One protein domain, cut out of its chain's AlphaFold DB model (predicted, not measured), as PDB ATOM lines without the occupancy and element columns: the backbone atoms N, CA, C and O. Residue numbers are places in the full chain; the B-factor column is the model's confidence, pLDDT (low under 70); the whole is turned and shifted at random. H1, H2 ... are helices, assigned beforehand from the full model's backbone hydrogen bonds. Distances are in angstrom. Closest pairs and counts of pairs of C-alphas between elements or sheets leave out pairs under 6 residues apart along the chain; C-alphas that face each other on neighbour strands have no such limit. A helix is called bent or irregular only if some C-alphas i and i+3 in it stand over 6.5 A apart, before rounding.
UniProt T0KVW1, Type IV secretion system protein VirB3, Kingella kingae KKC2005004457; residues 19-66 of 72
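Overview. This is residues 19 to 66 of the 72 residues of the protein "Type IV secretion system protein VirB3" of Kingella kingae KKC2005004457 (UniProt T0KVW1). A helical hairpin: helix H1 runs one way, the chain turns sharply at Gly 43, and the longer helix H2 folds back beside it at a shallow angle, with its last part running on past the beginning of H1. A short lead of residues 19 to 23 comes before H1. The printed part has 48 residues with two named helices, H1 then H2, and no named strand; the class is all helix. It is only just compact, close to loose, with a radius of gyration of the C-alphas of 11.3 A, and its outline is a rod spanning 37 by 16 by 13 A.

Arrangement. H1, residues 24 to 42, and H2, residues 44 to 66, form a helical hairpin across a tight link of 1 residue, Gly 43. They touch, with 23 pairs of C-alphas within 8 A; the closest C-alphas are those of Phe 35 and Thr 47, 5.1 A apart. H2 touches H1 with residues 44 to 54 alone. Their lines stand at a shallow tilt of 25 degrees, and they run opposite ways. Every O i to N i+4 pair is within hydrogen-bond range in H1, and 13 of 19 are in H2.

Along the chain. H1 begins at C-alpha 24, (89.359, 76.939, 76.362), and measures 25.6 A from first to last C-alpha. H2 begins at C-alpha 44, (89.457, 94.335, 60.522), ends at C-alpha 66, (93.929, 82.254, 93.823), and measures 35.7 A. H2 is neither bent nor irregular, but only just: C-alphas 45 and 48 are 6.2 A apart.

Size, cuts and confidence. The two C-alphas farthest apart are those of Gly 43 and Gln 66, at 37.2 A. The printed part has no cut. The mean pLDDT of the printed part is 92.0, and residues 65 to 66 are under 70.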
ATOM      1  N   LEU A  19      94.009  77.650  77.847       89.38
ATOM      2  CA  LEU A  19      94.877  78.195  76.810       89.38
ATOM      3  C   LEU A  19      95.259  79.629  77.203       89.38
ATOM      4  O   LEU A  19      94.396  80.433  77.538       89.38
ATOM      5  N   PHE A  20      96.556  79.951  77.231       87.62
ATOM      6  CA  PHE A  20      97.078  81.253  77.696       87.62
ATOM      7  C   PHE A  20      96.612  81.695  79.104       87.62
ATOM      8  O   PHE A  20      96.653  82.882  79.436       87.62
ATOM      9  N   GLY A  21      96.212  80.744  79.956       85.56
ATOM     10  CA  GLY A  21      95.668  81.016  81.292       85.56
ATOM     11  C   GLY A  21      94.171  81.348  81.313       85.56
ATOM     12  O   GLY A  21      93.681  81.837  82.323       85.56
ATOM     13  N   ILE A  22      93.456  81.092  80.214       90.44
ATOM     14  CA  ILE A  22      92.004  81.266  80.075       90.44
ATOM     15  C   ILE A  22      91.392  79.890  79.758       90.44
ATOM     16  O   ILE A  22      91.954  79.168  78.933       90.44
ATOM     17  N   PRO A  23      90.256  79.488  80.356       91.94
ATOM     18  CA  PRO A  23      89.556  78.261  79.980       91.94
ATOM     19  C   PRO A  23      89.252  78.221  78.480       91.94
ATOM     20  O   PRO A  23      88.772  79.205  77.921       91.94
ATOM     21  N   VAL A  24      89.496  77.084  77.825       93.44
ATOM     22  CA  VAL A  24      89.359  76.939  76.362       93.44
ATOM     23  C   VAL A  24      87.952  77.314  75.885       93.44
ATOM     24  O   VAL A  24      87.810  78.016  74.887       93.44
ATOM     25  N   THR A  25      86.913  76.913  76.620       92.94
ATOM     26  CA  THR A  25      85.517  77.264  76.313       92.94
ATOM     27  C   THR A  25      85.295  78.776  76.323       92.94
ATOM     28  O   THR A  25      84.739  79.327  75.376       92.94
ATOM     29  N   ALA A  26      85.786  79.459  77.358       92.31
ATOM     30  CA  ALA A  26      85.690  80.908  77.478       92.31
ATOM     31  C   ALA A  26      86.531  81.621  76.410       92.31
ATOM     32  O   ALA A  26      86.079  82.604  75.830       92.31
ATOM     33  N   PHE A  27      87.718  81.103  76.094       94.81
ATOM     34  CA  PHE A  27      88.562  81.645  75.035       94.81
ATOM     35  C   PHE A  27      87.844  81.609  73.678       94.81
ATOM     36  O   PHE A  27      87.729  82.635  73.012       94.81
ATOM     37  N   VAL A  28      87.283  80.465  73.288       95.94
ATOM     38  CA  VAL A  28      86.596  80.328  71.995       95.94
ATOM     39  C   VAL A  28      85.337  81.194  71.930       95.94
ATOM     40  O   VAL A  28      85.155  81.939  70.969       95.94
ATOM     41  N   LEU A  29      84.479  81.135  72.951       96.56
ATOM     42  CA  LEU A  29      83.186  81.821  72.913       96.56
ATOM     43  C   LEU A  29      83.313  83.334  73.108       96.56
ATOM     44  O   LEU A  29      82.677  84.098  72.389       96.56
ATOM     45  N   VAL A  30      84.136  83.778  74.059       95.62
ATOM     46  CA  VAL A  30      84.234  85.199  74.417       95.62
ATOM     47  C   VAL A  30      85.261  85.906  73.538       95.62
ATOM     48  O   VAL A  30      84.942  86.909  72.900       95.62
ATOM     49  N   VAL A  31      86.490  85.387  73.451       95.88
ATOM     50  CA  VAL A  31      87.549  86.022  72.645       95.88
ATOM     51  C   VAL A  31      87.283  85.800  71.156       95.88
ATOM     52  O   VAL A  31      87.272  86.760  70.390       95.88
ATOM     53  N   GLY A  32      86.981  84.565  70.748       95.75
ATOM     54  CA  GLY A  32      86.625  84.266  69.356       95.75
ATOM     55  C   GLY A  32      85.312  84.923  68.918       95.75
ATOM     56  O   GLY A  32      85.242  85.502  67.834       95.75
ATOM     57  N   GLY A  33      84.289  84.913  69.780       96.75
ATOM     58  CA  GLY A  33      83.015  85.582  69.505       96.75
ATOM     59  C   GLY A  33      83.153  87.100  69.378       96.75
ATOM     60  O   GLY A  33      82.644  87.680  68.419       96.75
ATOM     61  N   SER A  34      83.891  87.751  70.285       96.62
ATOM     62  CA  SER A  34      84.147  89.197  70.187       96.62
ATOM     63  C   SER A  34      84.964  89.560  68.948       96.62
ATOM     64  O   SER A  34      84.632  90.541  68.287       96.62
ATOM     65  N   PHE A  35      85.966  88.756  68.576       97.44
ATOM     66  CA  PHE A  35      86.715  88.939  67.331       97.44
ATOM     67  C   PHE A  35      85.790  88.915  66.108       97.44
ATOM     68  O   PHE A  35      85.821  89.845  65.301       97.44
ATOM     69  N   LEU A  36      84.935  87.891  65.993       97.44
ATOM     70  CA  LEU A  36      83.999  87.753  64.874       97.44
ATOM     71  C   LEU A  36      82.974  88.892  64.824       97.44
ATOM     72  O   LEU A  36      82.725  89.432  63.750       97.44
ATOM     73  N   LEU A  37      82.409  89.284  65.968       97.38
ATOM     74  CA  LEU A  37      81.452  90.390  66.038       97.38
ATOM     75  C   LEU A  37      82.106  91.718  65.638       97.38
ATOM     76  O   LEU A  37      81.573  92.439  64.798       97.38
ATOM     77  N   LEU A  38      83.284  92.030  66.180       97.19
ATOM     78  CA  LEU A  38      84.001  93.261  65.837       97.19
ATOM     79  C   LEU A  38      84.380  93.291  64.355       97.19
ATOM     80  O   LEU A  38      84.236  94.328  63.707       97.19
ATOM     81  N   PHE A  39      84.793  92.147  63.807       97.06
ATOM     82  CA  PHE A  39      85.087  92.017  62.385       97.06
ATOM     83  C   PHE A  39      83.853  92.283  61.521       97.06
ATOM     84  O   PHE A  39      83.931  93.067  60.577       97.06
ATOM     85  N   LEU A  40      82.719  91.662  61.856       97.50
ATOM     86  CA  LEU A  40      81.493  91.747  61.066       97.50
ATOM     87  C   LEU A  40      80.885  93.156  61.074       97.50
ATOM     88  O   LEU A  40      80.415  93.620  60.039       97.50
ATOM     89  N   PHE A  41      80.882  93.825  62.230       96.50
ATOM     90  CA  PHE A  41      80.198  95.111  62.396       96.50
ATOM     91  C   PHE A  41      81.082  96.329  62.116       96.50
ATOM     92  O   PHE A  41      80.573  97.345  61.650       96.50
ATOM     93  N   PHE A  42      82.386  96.249  62.391       95.00
ATOM     94  CA  PHE A  42      83.282  97.410  62.324       95.00
ATOM     95  C   PHE A  42      84.492  97.202  61.397       95.00
ATOM     96  O   PHE A  42      85.154  98.170  61.019       95.00
ATOM     97  N   GLY A  43      84.772  95.964  60.981       93.50
ATOM     98  CA  GLY A  43      85.878  95.618  60.090       93.50
ATOM     99  C   GLY A  43      87.174  95.241  60.814       93.50
ATOM    100  O   GLY A  43      87.262  95.202  62.042       93.50
ATOM    101  N   LEU A  44      88.218  94.950  60.031       93.12
ATOM    102  CA  LEU A  44      89.457  94.335  60.522       93.12
ATOM    103  C   LEU A  44      90.197  95.122  61.627       93.12
ATOM    104  O   LEU A  44      90.608  94.486  62.598       93.12
ATOM    105  N   PRO A  45      90.349  96.463  61.570       94.56
ATOM    106  CA  PRO A  45      91.095  97.205  62.595       94.56
ATOM    107  C   PRO A  45      90.500  97.066  64.000       94.56
ATOM    108  O   PRO A  45      91.222  97.015  64.993       94.56
ATOM    109  N   TRP A  46      89.176  96.946  64.082       94.06
ATOM    110  CA  TRP A  46      88.454  96.860  65.347       94.06
ATOM    111  C   TRP A  46      88.601  95.505  66.025       94.06
ATOM    112  O   TRP A  46      88.425  95.403  67.234       94.06
ATOM    113  N   THR A  47      89.002  94.471  65.287       95.75
ATOM    114  CA  THR A  47      89.239  93.141  65.859       95.75
ATOM    115  C   THR A  47      90.366  93.129  66.890       95.75
ATOM    116  O   THR A  47      90.369  92.267  67.769       95.75
ATOM    117  N   LEU A  48      91.270  94.118  66.870       95.69
ATOM    118  CA  LEU A  48      92.321  94.281  67.878       95.69
ATOM    119  C   LEU A  48      91.763  94.455  69.300       95.69
ATOM    120  O   LEU A  48      92.424  94.068  70.262       95.69
ATOM    121  N   LEU A  49      90.524  94.941  69.454       95.38
ATOM    122  CA  LEU A  49      89.863  95.019  70.761       95.38
ATOM    123  C   LEU A  49      89.657  93.637  71.407       95.38
ATOM    124  O   LEU A  49      89.621  93.540  72.632       95.38
ATOM    125  N   SER A  50      89.587  92.557  70.620       94.81
ATOM    126  CA  SER A  50      89.497  91.188  71.153       94.81
ATOM    127  C   SER A  50      90.722  90.796  71.992       94.81
ATOM    128  O   SER A  50      90.593  90.025  72.943       94.81
ATOM    129  N   PHE A  51      91.898  91.386  71.733       95.00
ATOM    130  CA  PHE A  51      93.075  91.196  72.588       95.00
ATOM    131  C   PHE A  51      92.871  91.802  73.976       95.00
ATOM    132  O   PHE A  51      93.287  91.206  74.971       95.00
ATOM    133  N   ILE A  52      92.193  92.950  74.064       96.12
ATOM    134  CA  ILE A  52      91.835  93.565  75.348       96.12
ATOM    135  C   ILE A  52      90.851  92.656  76.092       96.12
ATOM    136  O   ILE A  52      91.029  92.409  77.283       96.12
ATOM    137  N   VAL A  53      89.868  92.083  75.390       95.38
ATOM    138  CA  VAL A  53      88.930  91.104  75.968       95.38
ATOM    139  C   VAL A  53      89.680  89.886  76.521       95.38
ATOM    140  O   VAL A  53      89.455  89.493  77.666       95.38
ATOM    141  N   ALA A  54      90.622  89.325  75.760       95.12
ATOM    142  CA  ALA A  54      91.458  88.217  76.221       95.12
ATOM    143  C   ALA A  54      92.291  88.595  77.457       95.12
ATOM    144  O   ALA A  54      92.401  87.810  78.400       95.12
ATOM    145  N   TRP A  55      92.845  89.808  77.491       95.25
ATOM    146  CA  TRP A  55      93.602  90.301  78.639       95.25
ATOM    147  C   TRP A  55      92.736  90.409  79.898       95.25
ATOM    148  O   TRP A  55      93.136  89.942  80.966       95.25
ATOM    149  N   VAL A  56      91.535  90.976  79.777       94.69
ATOM    150  CA  VAL A  56      90.579  91.083  80.888       94.69
ATOM    151  C   VAL A  56      90.177  89.696  81.393       94.69
ATOM    152  O   VAL A  56      90.219  89.454  82.598       94.69
ATOM    153  N   MET A  57      89.891  88.753  80.491       93.00
ATOM    154  CA  MET A  57      89.597  87.363  80.862       93.00
ATOM    155  C   MET A  57      90.753  86.711  81.620       93.00
ATOM    156  O   MET A  57      90.537  86.020  82.615       93.00
ATOM    157  N   LYS A  58      91.996  86.972  81.210       91.81
ATOM    158  CA  LYS A  58      93.179  86.479  81.919       91.81
ATOM    159  C   LYS A  58      93.300  87.070  83.328       91.81
ATOM    160  O   LYS A  58      93.693  86.352  84.245       91.81
ATOM    161  N   LEU A  59      92.967  88.348  83.518       91.25
ATOM    162  CA  LEU A  59      92.949  88.971  84.847       91.25
ATOM    163  C   LEU A  59      91.883  88.337  85.749       91.25
ATOM    164  O   LEU A  59      92.186  88.011  86.894       91.25
ATOM    165  N   MET A  60      90.684  88.091  85.214       87.44
ATOM    166  CA  MET A  60      89.608  87.400  85.935       87.44
ATOM    167  C   MET A  60      90.030  85.986  86.345       87.44
ATOM    168  O   MET A  60      89.909  85.619  87.511       87.44
ATOM    169  N   CYS A  61      90.597  85.213  85.413       86.69
ATOM    170  CA  CYS A  61      91.067  83.861  85.705       86.69
ATOM    171  C   CYS A  61      92.215  83.847  86.714       86.69
ATOM    172  O   CYS A  61      92.259  82.948  87.542       86.69
ATOM    173  N   LYS A  62      93.119  84.836  86.694       84.12
ATOM    174  CA  LYS A  62      94.207  84.938  87.678       84.12
ATOM    175  C   LYS A  62      93.675  85.094  89.105       84.12
ATOM    176  O   LYS A  62      94.223  84.471  90.010       84.12
ATOM    177  N   GLU A  63      92.645  85.917  89.293       77.75
ATOM    178  CA  GLU A  63      92.004  86.127  90.596       77.75
ATOM    179  C   GLU A  63      91.271  84.860  91.064       77.75
ATOM    180  O   GLU A  63      91.433  84.427  92.205       77.75
ATOM    181  N   ASP A  64      90.529  84.215  90.160       76.88
ATOM    182  CA  ASP A  64      89.772  82.992  90.451       76.88
ATOM    183  C   ASP A  64      90.690  81.826  90.870       76.88
ATOM    184  O   ASP A  64      90.442  81.129  91.857       76.88
ATOM    185  N   ASP A  65      91.843  81.692  90.209       68.06
ATOM    186  CA  ASP A  65      92.839  80.652  90.490       68.06
ATOM    187  C   ASP A  65      93.472  80.759  91.894       68.06
ATOM    188  O   ASP A  65      93.967  79.767  92.462       68.06
ATOM    189  N   GLN A  66      93.467  81.970  92.462       61.59
ATOM    190  CA  GLN A  66      93.929  82.254  93.823       61.59
ATOM    191  C   GLN A  66      92.835  81.980  94.868       61.59
ATOM    192  O   GLN A  66      93.144  81.777  96.045       61.59
TER     193      GLN A  66